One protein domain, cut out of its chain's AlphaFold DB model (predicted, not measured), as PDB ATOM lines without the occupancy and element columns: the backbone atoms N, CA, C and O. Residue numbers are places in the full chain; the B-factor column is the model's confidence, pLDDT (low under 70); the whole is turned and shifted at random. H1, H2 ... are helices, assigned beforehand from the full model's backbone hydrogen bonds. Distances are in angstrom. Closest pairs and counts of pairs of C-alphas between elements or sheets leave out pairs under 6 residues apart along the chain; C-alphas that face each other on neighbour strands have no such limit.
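What this domain is: This is residues 71 to 104 and 118 to 184 of the 251 residues of an uncharacterized protein of Grifola frondosa (UniProt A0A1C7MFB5). Two long helices, H1 and H2, lie side by side and run opposite ways, making a loosely joined pair. Beyond H2, on the side away from H1, the unnamed stretch 149 to 184 runs back along H2 and then returns, and residues 175 to 184 stick out. The 101 printed residues include two named helices, H1 then H2, and no named strand; the class is all helix. The whole is loose, with a radius of gyration of the C-alphas of 17.6 A, and spans 58 by 36 by 22 A.

How they stand to each other: H1, residues 71 to 99, touches H2, residues 120 to 148, with residues 85 to 97 alone, against 127 to 138 of H2. The closest C-alphas are those of Ile 89 and Cys 134, 6.3 A apart. Their lines stand at a shallow tilt of 7 degrees, opposite ways. In H1 and H2 every O i to N i+4 pair is within hydrogen-bond range.

Where its parts are: H1 measures 42.0 A from C-alpha 71 at (12.761, -92.733, -42.191). H2 measures 42.6 A, ending at C-alpha 148 at (-2.336, -86.581, -40.900).

The domain as a whole: Residues 105 to 117 are cut out, with 11.5 A between C-alphas 104 and 118. Residues 71 to 81 of H1 stand free. Residues 151 to 184 have pLDDT under 70.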
ATOM      1  N   SER A  71      14.096 -92.178 -42.453       76.56
ATOM      2  CA  SER A  71      12.761 -92.733 -42.191       76.56
ATOM      3  C   SER A  71      12.769 -93.663 -40.976       76.56
ATOM      4  O   SER A  71      11.860 -93.601 -40.145       76.56
ATOM      5  N   TYR A  72      13.822 -94.471 -40.836       81.25
ATOM      6  CA  TYR A  72      13.998 -95.373 -39.701       81.25
ATOM      7  C   TYR A  72      14.182 -94.608 -38.387       81.25
ATOM      8  O   TYR A  72      13.508 -94.909 -37.403       81.25
ATOM      9  N   ASP A  73      15.032 -93.582 -38.379       83.00
ATOM     10  CA  ASP A  73      15.288 -92.776 -37.181       83.00
ATOM     11  C   ASP A  73      14.014 -92.060 -36.697       83.00
ATOM     12  O   ASP A  73      13.622 -92.192 -35.536       83.00
ATOM     13  N   ARG A  74      13.252 -91.445 -37.616       84.62
ATOM     14  CA  ARG A  74      11.943 -90.831 -37.309       84.62
ATOM     15  C   ARG A  74      10.928 -91.826 -36.743       84.62
ATOM     16  O   ARG A  74      10.175 -91.476 -35.834       84.62
ATOM     17  N   TYR A  75      10.889 -93.055 -37.265       87.62
ATOM     18  CA  TYR A  75      10.017 -94.104 -36.729       87.62
ATOM     19  C   TYR A  75      10.392 -94.461 -35.282       87.62
ATOM     20  O   TYR A  75       9.514 -94.591 -34.422       87.62
ATOM     21  N   TYR A  76      11.690 -94.598 -34.996       89.75
ATOM     22  CA  TYR A  76      12.167 -94.922 -33.654       89.75
ATOM     23  C   TYR A  76      11.941 -93.790 -32.656       89.75
ATOM     24  O   TYR A  76      11.513 -94.075 -31.536       89.75
ATOM     25  N   GLU A  77      12.160 -92.536 -33.047       87.94
ATOM     26  CA  GLU A  77      11.837 -91.365 -32.221       87.94
ATOM     27  C   GLU A  77      10.342 -91.334 -31.866       87.94
ATOM     28  O   GLU A  77       9.989 -91.331 -30.686       87.94
ATOM     29  N   GLY A  78       9.446 -91.496 -32.849       92.00
ATOM     30  CA  GLY A  78       8.001 -91.530 -32.588       92.00
ATOM     31  C   GLY A  78       7.573 -92.664 -31.644       92.00
ATOM     32  O   GLY A  78       6.715 -92.482 -30.773       92.00
ATOM     33  N   ARG A  79       8.203 -93.841 -31.753       91.12
ATOM     34  CA  ARG A  79       7.955 -94.963 -30.834       91.12
ATOM     35  C   ARG A  79       8.417 -94.649 -29.407       91.12
ATOM     36  O   ARG A  79       7.718 -95.021 -28.457       91.12
ATOM     37  N   LYS A  80       9.574 -94.002 -29.236       94.06
ATOM     38  CA  LYS A  80      10.094 -93.594 -27.918       94.06
ATOM     39  C   LYS A  80       9.182 -92.558 -27.263       94.06
ATOM     40  O   LYS A  80       8.845 -92.714 -26.086       94.06
ATOM     41  N   ASP A  81       8.724 -91.567 -28.020       92.25
ATOM     42  CA  ASP A  81       7.822 -90.523 -27.526       92.25
ATOM     43  C   ASP A  81       6.480 -91.102 -27.075       92.25
ATOM     44  O   ASP A  81       6.005 -90.814 -25.971       92.25
ATOM     45  N   PHE A  82       5.899 -92.006 -27.869       93.81
ATOM     46  CA  PHE A  82       4.667 -92.695 -27.491       93.81
ATOM     47  C   PHE A  82       4.853 -93.552 -26.229       93.81
ATOM     48  O   PHE A  82       4.000 -93.555 -25.334       93.81
ATOM     49  N   GLY A  83       5.990 -94.245 -26.113       95.31
ATOM     50  CA  GLY A  83       6.351 -94.992 -24.907       95.31
ATOM     51  C   GLY A  83       6.447 -94.094 -23.669       95.31
ATOM     52  O   GLY A  83       5.899 -94.424 -22.612       95.31
ATOM     53  N   THR A  84       7.075 -92.929 -23.815       96.44
ATOM     54  CA  THR A  84       7.222 -91.926 -22.751       96.44
ATOM     55  C   THR A  84       5.866 -91.362 -22.323       96.44
ATOM     56  O   THR A  84       5.565 -91.331 -21.129       96.44
ATOM     57  N   MET A  85       4.995 -91.017 -23.276       96.75
ATOM     58  CA  MET A  85       3.625 -90.562 -23.008       96.75
ATOM     59  C   MET A  85       2.833 -91.587 -22.184       96.75
ATOM     60  O   MET A  85       2.227 -91.241 -21.167       96.75
ATOM     61  N   MET A  86       2.876 -92.865 -22.572       95.06
ATOM     62  CA  MET A  86       2.192 -93.939 -21.842       95.06
ATOM     63  C   MET A  86       2.755 -94.139 -20.428       95.06
ATOM     64  O   MET A  86       1.996 -94.420 -19.493       95.06
ATOM     65  N   SER A  87       4.069 -93.974 -20.253       96.62
ATOM     66  CA  SER A  87       4.718 -94.022 -18.938       96.62
ATOM     67  C   SER A  87       4.233 -92.887 -18.031       96.62
ATOM     68  O   SER A  87       3.814 -93.139 -16.897       96.62
ATOM     69  N   HIS A  88       4.185 -91.654 -18.547       97.12
ATOM     70  CA  HIS A  88       3.675 -90.496 -17.810       97.12
ATOM     71  C   HIS A  88       2.206 -90.657 -17.419       97.12
ATOM     72  O   HIS A  88       1.871 -90.450 -16.254       97.12
ATOM     73  N   ILE A  89       1.346 -91.114 -18.334       96.75
ATOM     74  CA  ILE A  89      -0.070 -91.383 -18.038       96.75
ATOM     75  C   ILE A  89      -0.207 -92.401 -16.898       96.75
ATOM     76  O   ILE A  89      -1.009 -92.204 -15.985       96.75
ATOM     77  N   ARG A  90       0.598 -93.470 -16.906       96.06
ATOM     78  CA  ARG A  90       0.588 -94.494 -15.852       96.06
ATOM     79  C   ARG A  90       1.111 -93.969 -14.513       96.06
ATOM     80  O   ARG A  90       0.657 -94.413 -13.462       96.06
ATOM     81  N   ASN A  91       2.089 -93.068 -14.530       96.56
ATOM     82  CA  ASN A  91       2.603 -92.465 -13.305       96.56
ATOM     83  C   ASN A  91       1.586 -91.486 -12.704       96.56
ATOM     84  O   ASN A  91       1.244 -91.588 -11.530       96.56
ATOM     85  N   VAL A  92       1.021 -90.601 -13.530       96.50
ATOM     86  CA  VAL A  92      -0.021 -89.649 -13.122       96.50
ATOM     87  C   VAL A  92      -1.258 -90.378 -12.602       96.50
ATOM     88  O   VAL A  92      -1.778 -90.010 -11.552       96.50
ATOM     89  N   SER A  93      -1.697 -91.454 -13.260       96.25
ATOM     90  CA  SER A  93      -2.842 -92.237 -12.783       96.25
ATOM     91  C   SER A  93      -2.606 -92.825 -11.391       96.25
ATOM     92  O   SER A  93      -3.495 -92.760 -10.542       96.25
ATOM     93  N   ARG A  94      -1.395 -93.328 -11.117       95.19
ATOM     94  CA  ARG A  94      -1.002 -93.813  -9.784       95.19
ATOM     95  C   ARG A  94      -0.948 -92.690  -8.756       95.19
ATOM     96  O   ARG A  94      -1.489 -92.868  -7.670       95.19
ATOM     97  N   LEU A  95      -0.357 -91.541  -9.089       95.31
ATOM     98  CA  LEU A  95      -0.294 -90.380  -8.192       95.31
ATOM     99  C   LEU A  95      -1.694 -89.879  -7.819       95.31
ATOM    100  O   LEU A  95      -1.960 -89.639  -6.644       95.31
ATOM    101  N   ILE A  96      -2.607 -89.787  -8.791       94.00
ATOM    102  CA  ILE A  96      -4.013 -89.425  -8.550       94.00
ATOM    103  C   ILE A  96      -4.686 -90.465  -7.653       94.00
ATOM    104  O   ILE A  96      -5.468 -90.120  -6.768       94.00
ATOM    105  N   TRP A  97      -4.411 -91.750  -7.869       91.44
ATOM    106  CA  TRP A  97      -5.051 -92.794  -7.085       91.44
ATOM    107  C   TRP A  97      -4.578 -92.803  -5.629       91.44
ATOM    108  O   TRP A  97      -5.426 -92.871  -4.735       91.44
ATOM    109  N   LEU A  98      -3.263 -92.685  -5.416       92.00
ATOM    110  CA  LEU A  98      -2.594 -92.812  -4.119       92.00
ATOM    111  C   LEU A  98      -2.638 -91.527  -3.283       92.00
ATOM    112  O   LEU A  98      -3.004 -91.589  -2.116       92.00
ATOM    113  N   ASN A  99      -2.293 -90.371  -3.860       91.81
ATOM    114  CA  ASN A  99      -2.089 -89.143  -3.078       91.81
ATOM    115  C   ASN A  99      -3.373 -88.340  -2.847       91.81
ATOM    116  O   ASN A  99      -3.434 -87.513  -1.942       91.81
ATOM    117  N   VAL A 100      -4.410 -88.549  -3.658       88.88
ATOM    118  CA  VAL A 100      -5.666 -87.803  -3.520       88.88
ATOM    119  C   VAL A 100      -6.560 -88.524  -2.504       88.88
ATOM    120  O   VAL A 100      -7.321 -89.428  -2.858       88.88
ATOM    121  N   GLY A 101      -6.436 -88.164  -1.229       87.25
ATOM    122  CA  GLY A 101      -7.250 -88.671  -0.119       87.25
ATOM    123  C   GLY A 101      -8.320 -87.677   0.335       87.25
ATOM    124  O   GLY A 101      -8.247 -86.491   0.023       87.25
ATOM    125  N   VAL A 102      -9.325 -88.164   1.066       81.88
ATOM    126  CA  VAL A 102     -10.212 -87.285   1.844       81.88
ATOM    127  C   VAL A 102      -9.425 -86.880   3.095       81.88
ATOM    128  O   VAL A 102      -8.916 -87.786   3.761       81.88
ATOM    129  N   PRO A 103      -9.265 -85.579   3.398       76.00
ATOM    130  CA  PRO A 103      -8.611 -85.169   4.634       76.00
ATOM    131  C   PRO A 103      -9.410 -85.698   5.840       76.00
ATOM    132  O   PRO A 103     -10.644 -85.725   5.772       76.00
ATOM    133  N   PRO A 104      -8.746 -86.155   6.914       78.50
ATOM    134  CA  PRO A 104      -9.439 -86.578   8.125       78.50
ATOM    135  C   PRO A 104     -10.242 -85.406   8.709       78.50
ATOM    136  O   PRO A 104      -9.812 -84.255   8.651       78.50
ATOM    137  N   LEU A 118     -15.742 -82.234   0.285       74.56
ATOM    138  CA  LEU A 118     -15.834 -83.197  -0.793       74.56
ATOM    139  C   LEU A 118     -16.081 -84.552  -0.156       74.56
ATOM    140  O   LEU A 118     -15.173 -85.185   0.382       74.56
ATOM    141  N   THR A 119     -17.323 -85.017  -0.249       86.69
ATOM    142  CA  THR A 119     -17.678 -86.378   0.144       86.69
ATOM    143  C   THR A 119     -16.768 -87.377  -0.578       86.69
ATOM    144  O   THR A 119     -16.476 -87.215  -1.768       86.69
ATOM    145  N   ALA A 120     -16.385 -88.471   0.086       87.12
ATOM    146  CA  ALA A 120     -15.573 -89.538  -0.515       87.12
ATOM    147  C   ALA A 120     -16.127 -90.032  -1.871       87.12
ATOM    148  O   ALA A 120     -15.371 -90.356  -2.790       87.12
ATOM    149  N   ALA A 121     -17.456 -90.032  -2.030       88.06
ATOM    150  CA  ALA A 121     -18.132 -90.353  -3.283       88.06
ATOM    151  C   ALA A 121     -17.820 -89.353  -4.414       88.06
ATOM    152  O   ALA A 121     -17.552 -89.759  -5.546       88.06
ATOM    153  N   GLN A 122     -17.812 -88.050  -4.121       89.50
ATOM    154  CA  GLN A 122     -17.471 -87.008  -5.091       89.50
ATOM    155  C   GLN A 122     -15.989 -87.079  -5.479       89.50
ATOM    156  O   GLN A 122     -15.658 -86.945  -6.658       89.50
ATOM    157  N   LEU A 123     -15.109 -87.377  -4.519       90.06
ATOM    158  CA  LEU A 123     -13.683 -87.570  -4.781       90.06
ATOM    159  C   LEU A 123     -13.440 -88.731  -5.755       90.06
ATOM    160  O   LEU A 123     -12.712 -88.575  -6.734       90.06
ATOM    161  N   ARG A 124     -14.099 -89.878  -5.538       90.50
ATOM    162  CA  ARG A 124     -14.013 -91.034  -6.448       90.50
ATOM    163  C   ARG A 124     -14.485 -90.689  -7.861       90.50
ATOM    164  O   ARG A 124     -13.822 -91.073  -8.820       90.50
ATOM    165  N   ARG A 125     -15.577 -89.930  -8.005       90.50
ATOM    166  CA  ARG A 125     -16.065 -89.474  -9.320       90.50
ATOM    167  C   ARG A 125     -15.034 -88.597 -10.032       90.50
ATOM    168  O   ARG A 125     -14.708 -88.869 -11.183       90.50
ATOM    169  N   ARG A 126     -14.445 -87.620  -9.332       90.12
ATOM    170  CA  ARG A 126     -13.396 -86.751  -9.895       90.12
ATOM    171  C   ARG A 126     -12.139 -87.526 -10.296       90.12
ATOM    172  O   ARG A 126     -11.573 -87.246 -11.347       90.12
ATOM    173  N   LYS A 127     -11.736 -88.535  -9.513       93.69
ATOM    174  CA  LYS A 127     -10.633 -89.441  -9.883       93.69
ATOM    175  C   LYS A 127     -10.923 -90.170 -11.192       93.69
ATOM    176  O   LYS A 127     -10.084 -90.177 -12.085       93.69
ATOM    177  N   VAL A 128     -12.108 -90.769 -11.311       92.81
ATOM    178  CA  VAL A 128     -12.517 -91.489 -12.526       92.81
ATOM    179  C   VAL A 128     -12.540 -90.555 -13.736       92.81
ATOM    180  O   VAL A 128     -12.062 -90.936 -14.801       92.81
ATOM    181  N   ASP A 129     -13.038 -89.330 -13.582       92.19
ATOM    182  CA  ASP A 129     -13.077 -88.358 -14.676       92.19
ATOM    183  C   ASP A 129     -11.675 -87.904 -15.106       92.19
ATOM    184  O   ASP A 129     -11.394 -87.859 -16.304       92.19
ATOM    185  N   ALA A 130     -10.756 -87.679 -14.161       91.88
ATOM    186  CA  ALA A 130      -9.358 -87.382 -14.477       91.88
ATOM    187  C   ALA A 130      -8.681 -88.533 -15.244       91.88
ATOM    188  O   ALA A 130      -7.994 -88.302 -16.238       91.88
ATOM    189  N   LEU A 131      -8.930 -89.787 -14.844       93.06
ATOM    190  CA  LEU A 131      -8.412 -90.956 -15.559       93.06
ATOM    191  C   LEU A 131      -8.973 -91.060 -16.981       93.06
ATOM    192  O   LEU A 131      -8.230 -91.370 -17.912       93.06
ATOM    193  N   LYS A 132     -10.264 -90.763 -17.173       92.19
ATOM    194  CA  LYS A 132     -10.870 -90.724 -18.510       92.19
ATOM    195  C   LYS A 132     -10.235 -89.643 -19.380       92.19
ATOM    196  O   LYS A 132      -9.970 -89.919 -20.543       92.19
ATOM    197  N   LEU A 133      -9.926 -88.464 -18.834       90.44
ATOM    198  CA  LEU A 133      -9.221 -87.411 -19.573       90.44
ATOM    199  C   LEU A 133      -7.827 -87.858 -20.030       90.44
ATOM    200  O   LEU A 133      -7.477 -87.634 -21.189       90.44
ATOM    201  N   CYS A 134      -7.061 -88.554 -19.184       92.12
ATOM    202  CA  CYS A 134      -5.764 -89.109 -19.587       92.12
ATOM    203  C   CYS A 134      -5.886 -90.109 -20.752       92.12
ATOM    204  O   CYS A 134      -5.051 -90.113 -21.656       92.12
ATOM    205  N   VAL A 135      -6.933 -90.941 -20.757       90.38
ATOM    206  CA  VAL A 135      -7.202 -91.889 -21.855       90.38
ATOM    207  C   VAL A 135      -7.664 -91.159 -23.117       90.38
ATOM    208  O   VAL A 135      -7.174 -91.452 -24.208       90.38
ATOM    209  N   CYS A 136      -8.561 -90.179 -22.980       89.00
ATOM    210  CA  CYS A 136      -9.014 -89.339 -24.086       89.00
ATOM    211  C   CYS A 136      -7.847 -88.604 -24.750       89.00
ATOM    212  O   CYS A 136      -7.810 -88.538 -25.973       89.00
ATOM    213  N   PHE A 137      -6.873 -88.117 -23.978       92.12
ATOM    214  CA  PHE A 137      -5.666 -87.488 -24.512       92.12
ATOM    215  C   PHE A 137      -4.864 -88.445 -25.408       92.12
ATOM    216  O   PHE A 137      -4.588 -88.114 -26.559       92.12
ATOM    217  N   ALA A 138      -4.561 -89.659 -24.937       91.38
ATOM    218  CA  ALA A 138      -3.840 -90.649 -25.744       91.38
ATOM    219  C   ALA A 138      -4.597 -91.015 -27.034       91.38
ATOM    220  O   ALA A 138      -3.990 -91.224 -28.088       91.38
ATOM    221  N   PHE A 139      -5.930 -91.067 -26.965       88.94
ATOM    222  CA  PHE A 139      -6.764 -91.340 -28.130       88.94
ATOM    223  C   PHE A 139      -6.805 -90.165 -29.113       88.94
ATOM    224  O   PHE A 139      -6.695 -90.378 -30.318       88.94
ATOM    225  N   ALA A 140      -6.911 -88.933 -28.615       87.75
ATOM    226  CA  ALA A 140      -6.875 -87.724 -29.432       87.75
ATOM    227  C   ALA A 140      -5.557 -87.629 -30.209       87.75
ATOM    228  O   ALA A 140      -5.576 -87.409 -31.417       87.75
ATOM    229  N   VAL A 141      -4.428 -87.909 -29.549       89.12
ATOM    230  CA  VAL A 141      -3.114 -87.994 -30.201       89.12
ATOM    231  C   VAL A 141      -3.148 -89.014 -31.343       89.12
ATOM    232  O   VAL A 141      -2.754 -88.695 -32.463       89.12
ATOM    233  N   LYS A 142      -3.686 -90.216 -31.107       87.75
ATOM    234  CA  LYS A 142      -3.809 -91.250 -32.143       87.75
ATOM    235  C   LYS A 142      -4.661 -90.797 -33.336       87.75
ATOM    236  O   LYS A 142      -4.252 -91.040 -34.469       87.75
ATOM    237  N   ILE A 143      -5.813 -90.162 -33.099       85.12
ATOM    238  CA  ILE A 143      -6.682 -89.664 -34.179       85.12
ATOM    239  C   ILE A 143      -5.938 -88.617 -35.012       85.12
ATOM    240  O   ILE A 143      -5.900 -88.751 -36.229       85.12
ATOM    241  N   ILE A 144      -5.307 -87.628 -34.373       87.00
ATOM    242  CA  ILE A 144      -4.589 -86.546 -35.068       87.00
ATOM    243  C   ILE A 144      -3.495 -87.116 -35.980       87.00
ATOM    244  O   ILE A 144      -3.323 -86.675 -37.116       87.00
ATOM    245  N   TYR A 145      -2.761 -88.126 -35.504       84.62
ATOM    246  CA  TYR A 145      -1.759 -88.798 -36.328       84.62
ATOM    247  C   TYR A 145      -2.377 -89.619 -37.463       84.62
ATOM    248  O   TYR A 145      -1.850 -89.603 -38.571       84.62
ATOM    249  N   ALA A 146      -3.486 -90.319 -37.216       81.25
ATOM    250  CA  ALA A 146      -4.177 -91.084 -38.252       81.25
ATOM    251  C   ALA A 146      -4.740 -90.176 -39.360       81.25
ATOM    252  O   ALA A 146      -4.628 -90.509 -40.539       81.25
ATOM    253  N   GLU A 147      -5.273 -89.013 -38.986       78.06
ATOM    254  CA  GLU A 147      -5.782 -87.996 -39.907       78.06
ATOM    255  C   GLU A 147      -4.662 -87.410 -40.767       78.06
ATOM    256  O   GLU A 147      -4.781 -87.382 -41.991       78.06
ATOM    257  N   ARG A 148      -3.523 -87.045 -40.159       77.75
ATOM    258  CA  ARG A 148      -2.336 -86.581 -40.900       77.75
ATOM    259  C   ARG A 148      -1.813 -87.599 -41.913       77.75
ATOM    260  O   ARG A 148      -1.210 -87.206 -42.904       77.75
ATOM    261  N   MET A 149      -2.027 -88.888 -41.662       79.38
ATOM    262  CA  MET A 149      -1.612 -89.973 -42.553       79.38
ATOM    263  C   MET A 149      -2.677 -90.336 -43.601       79.38
ATOM    264  O   MET A 149      -2.455 -91.244 -44.397       79.38
ATOM    265  N   GLY A 150      -3.836 -89.668 -43.607       75.88
ATOM    266  CA  GLY A 150      -4.914 -89.942 -44.559       75.88
ATOM    267  C   GLY A 150      -5.658 -91.260 -44.316       75.88
ATOM    268  O   GLY A 150      -6.381 -91.720 -45.197       75.88
ATOM    269  N   LEU A 151      -5.530 -91.878 -43.133       69.44
ATOM    270  CA  LEU A 151      -6.305 -93.070 -42.762       69.44
ATOM    271  C   LEU A 151      -7.697 -92.667 -42.244       69.44
ATOM    272  O   LEU A 151      -8.040 -92.871 -41.081       69.44
ATOM    273  N   THR A 152      -8.521 -92.097 -43.119       59.00
ATOM    274  CA  THR A 152      -9.876 -91.599 -42.812       59.00
ATOM    275  C   THR A 152     -10.945 -92.695 -42.678       59.00
ATOM    276  O   THR A 152     -12.102 -92.394 -42.401       59.00
ATOM    277  N   GLY A 153     -10.584 -93.975 -42.820       60.34
ATOM    278  CA  GLY A 153     -11.533 -95.099 -42.798       60.34
ATOM    279  C   GLY A 153     -11.869 -95.682 -41.418       60.34
ATOM    280  O   GLY A 153     -12.753 -96.531 -41.319       60.34
ATOM    281  N   MET A 154     -11.187 -95.278 -40.341       56.56
ATOM    282  CA  MET A 154     -11.474 -95.807 -39.001       56.56
ATOM    283  C   MET A 154     -12.494 -94.932 -38.271       56.56
ATOM    284  O   MET A 154     -12.140 -94.003 -37.549       56.56
ATOM    285  N   THR A 155     -13.774 -95.278 -38.404       56.38
ATOM    286  CA  THR A 155     -14.866 -94.714 -37.597       56.38
ATOM    287  C   THR A 155     -14.735 -95.173 -36.145       56.38
ATOM    288  O   THR A 155     -15.421 -96.083 -35.683       56.38
ATOM    289  N   THR A 156     -13.830 -94.567 -35.385       57.44
ATOM    290  CA  THR A 156     -13.733 -94.829 -33.951       57.44
ATOM    291  C   THR A 156     -14.716 -93.936 -33.210       57.44
ATOM    292  O   THR A 156     -14.461 -92.753 -32.997       57.44
ATOM    293  N   ARG A 157     -15.854 -94.502 -32.797       55.69
ATOM    294  CA  ARG A 157     -16.768 -93.856 -31.847       55.69
ATOM    295  C   ARG A 157     -16.085 -93.798 -30.480       55.69
ATOM    296  O   ARG A 157     -16.017 -94.798 -29.769       55.69
ATOM    297  N   VAL A 158     -15.551 -92.636 -30.119       57.25
ATOM    298  CA  VAL A 158     -14.958 -92.415 -28.795       57.25
ATOM    299  C   VAL A 158     -16.046 -91.952 -27.842       57.25
ATOM    300  O   VAL A 158     -16.679 -90.918 -28.045       57.25
ATOM    301  N   TYR A 159     -16.268 -92.723 -26.783       55.31
ATOM    302  CA  TYR A 159     -17.163 -92.333 -25.703       55.31
ATOM    303  C   TYR A 159     -16.430 -91.363 -24.773       55.31
ATOM    304  O   TYR A 159     -15.657 -91.776 -23.911       55.31
ATOM    305  N   PHE A 160     -16.662 -90.063 -24.949       58.47
ATOM    306  CA  PHE A 160     -16.176 -89.050 -24.015       58.47
ATOM    307  C   PHE A 160     -16.973 -89.085 -22.695       58.47
ATOM    308  O   PHE A 160     -18.187 -89.336 -22.718       58.47
ATOM    309  N   PRO A 161     -16.327 -88.836 -21.536       56.16
ATOM    310  CA  PRO A 161     -17.022 -88.669 -20.264       56.16
ATOM    311  C   PRO A 161     -18.114 -87.601 -20.353       56.16
ATOM    312  O   PRO A 161     -17.932 -86.539 -20.942       56.16
ATOM    313  N   SER A 162     -19.250 -87.875 -19.714       52.09
ATOM    314  CA  SER A 162     -20.438 -87.018 -19.684       52.09
ATOM    315  C   SER A 162     -20.197 -85.616 -19.119       52.09
ATOM    316  O   SER A 162     -20.927 -84.698 -19.466       52.09
ATOM    317  N   THR A 163     -19.159 -85.412 -18.313       53.69
ATOM    318  CA  THR A 163     -18.748 -84.090 -17.812       53.69
ATOM    319  C   THR A 163     -18.125 -83.196 -18.892       53.69
ATOM    320  O   THR A 163     -18.142 -81.980 -18.743       53.69
ATOM    321  N   ALA A 164     -17.673 -83.769 -20.013       51.03
ATOM    322  CA  ALA A 164     -17.250 -83.050 -21.218       51.03
ATOM    323  C   ALA A 164     -18.313 -83.089 -22.343       51.03
ATOM    324  O   ALA A 164     -18.038 -82.668 -23.463       51.03
ATOM    325  N   ARG A 165     -19.537 -83.593 -22.077       48.31
ATOM    326  CA  ARG A 165     -20.616 -83.671 -23.091       48.31
ATOM    327  C   ARG A 165     -21.209 -82.328 -23.486       48.31
ATOM    328  O   ARG A 165     -21.912 -82.276 -24.493       48.31
ATOM    329  N   SER A 166     -20.898 -81.248 -22.778       41.19
ATOM    330  CA  SER A 166     -21.080 -79.934 -23.378       41.19
ATOM    331  C   SER A 166     -20.008 -79.749 -24.450       41.19
ATOM    332  O   SER A 166     -18.915 -79.276 -24.167       41.19
ATOM    333  N   ARG A 167     -20.386 -80.051 -25.699       42.81
ATOM    334  CA  ARG A 167     -19.844 -79.414 -26.913       42.81
ATOM    335  C   ARG A 167     -18.544 -79.970 -27.524       42.81
ATOM    336  O   ARG A 167     -17.674 -79.206 -27.918       42.81
ATOM    337  N   ALA A 168     -18.448 -81.283 -27.740       42.72
ATOM    338  CA  ALA A 168     -17.515 -81.815 -28.745       42.72
ATOM    339  C   ALA A 168     -18.018 -83.125 -29.374       42.72
ATOM    340  O   ALA A 168     -17.450 -84.200 -29.179       42.72
ATOM    341  N   THR A 169     -19.095 -83.061 -30.158       43.75
ATOM    342  CA  THR A 169     -19.303 -84.037 -31.234       43.75
ATOM    343  C   THR A 169     -18.260 -83.749 -32.305       43.75
ATOM    344  O   THR A 169     -18.475 -82.940 -33.203       43.75
ATOM    345  N   VAL A 170     -17.094 -84.387 -32.194       47.50
ATOM    346  CA  VAL A 170     -16.104 -84.410 -33.274       47.50
ATOM    347  C   VAL A 170     -16.621 -85.380 -34.341       47.50
ATOM    348  O   VAL A 170     -16.204 -86.530 -34.441       47.50
ATOM    349  N   THR A 171     -17.627 -84.941 -35.091       41.84
ATOM    350  CA  THR A 171     -18.028 -85.560 -36.354       41.84
ATOM    351  C   THR A 171     -17.037 -85.076 -37.404       41.84
ATOM    352  O   THR A 171     -17.207 -83.998 -37.964       41.84
ATOM    353  N   VAL A 172     -15.969 -85.842 -37.638       47.16
ATOM    354  CA  VAL A 172     -15.045 -85.583 -38.753       47.16
ATOM    355  C   VAL A 172     -15.724 -86.056 -40.035       47.16
ATOM    356  O   VAL A 172     -15.540 -87.187 -40.477       47.16
ATOM    357  N   LEU A 173     -16.583 -85.208 -40.603       39.59
ATOM    358  CA  LEU A 173     -17.083 -85.391 -41.960       39.59
ATOM    359  C   LEU A 173     -16.082 -84.720 -42.909       39.59
ATOM    360  O   LEU A 173     -16.186 -83.533 -43.205       39.59
ATOM    361  N   ALA A 174     -15.082 -85.481 -43.350       42.41
ATOM    362  CA  ALA A 174     -14.125 -85.032 -44.352       42.41
ATOM    363  C   ALA A 174     -14.826 -84.902 -45.716       42.41
ATOM    364  O   ALA A 174     -14.995 -85.879 -46.445       42.41
ATOM    365  N   LYS A 175     -15.239 -83.684 -46.066       39.78
ATOM    366  CA  LYS A 175     -15.575 -83.297 -47.436       39.78
ATOM    367  C   LYS A 175     -14.655 -82.123 -47.772       39.78
ATOM    368  O   LYS A 175     -14.845 -81.055 -47.213       39.78
ATOM    369  N   HIS A 176     -13.653 -82.382 -48.615       32.78
ATOM    370  CA  HIS A 176     -12.759 -81.467 -49.355       32.78
ATOM    371  C   HIS A 176     -11.249 -81.743 -49.144       32.78
ATOM    372  O   HIS A 176     -10.769 -81.697 -48.015       32.78
ATOM    373  N   PRO A 177     -10.489 -82.040 -50.226       45.12
ATOM    374  CA  PRO A 177      -9.110 -82.535 -50.144       45.12
ATOM    375  C   PRO A 177      -8.003 -81.464 -50.127       45.12
ATOM    376  O   PRO A 177      -6.830 -81.820 -50.185       45.12
ATOM    377  N   HIS A 178      -8.311 -80.171 -50.020       36.75
ATOM    378  CA  HIS A 178      -7.273 -79.137 -50.007       36.75
ATOM    379  C   HIS A 178      -7.598 -78.071 -48.960       36.75
ATOM    380  O   HIS A 178      -8.638 -77.429 -49.044       36.75
ATOM    381  N   SER A 179      -6.675 -77.874 -48.012       44.69
ATOM    382  CA  SER A 179      -6.721 -76.919 -46.892       44.69
ATOM    383  C   SER A 179      -7.384 -77.431 -45.606       44.69
ATOM    384  O   SER A 179      -8.602 -77.433 -45.459       44.69
ATOM    385  N   CYS A 180      -6.561 -77.797 -44.616       34.25
ATOM    386  CA  CYS A 180      -6.967 -77.717 -43.216       34.25
ATOM    387  C   CYS A 180      -5.821 -77.136 -42.370       34.25
ATOM    388  O   CYS A 180      -4.864 -77.804 -41.987       34.25
ATOM    389  N   TYR A 181      -5.916 -75.841 -42.079       32.22
ATOM    390  CA  TYR A 181      -5.471 -75.349 -40.785       32.22
ATOM    391  C   TYR A 181      -6.614 -75.678 -39.824       32.22
ATOM    392  O   TYR A 181      -7.691 -75.096 -39.931       32.22
ATOM    393  N   ILE A 182      -6.428 -76.640 -38.917       39.81
ATOM    394  CA  ILE A 182      -7.347 -76.780 -37.785       39.81
ATOM    395  C   ILE A 182      -7.025 -75.633 -36.829       39.81
ATOM    396  O   ILE A 182      -6.098 -75.717 -36.024       39.81
ATOM    397  N   LEU A 183      -7.789 -74.547 -36.933       35.03
ATOM    398  CA  LEU A 183      -7.983 -73.648 -35.806       35.03
ATOM    399  C   LEU A 183      -8.865 -74.387 -34.793       35.03
ATOM    400  O   LEU A 183      -9.960 -74.829 -35.157       35.03
ATOM    401  N   PRO A 184      -8.446 -74.546 -33.529       41.34
ATOM    402  CA  PRO A 184      -9.374 -74.965 -32.500       41.34
ATOM    403  C   PRO A 184     -10.382 -73.826 -32.313       41.34
ATOM    404  O   PRO A 184     -10.059 -72.797 -31.723       41.34
TER     405      PRO A 184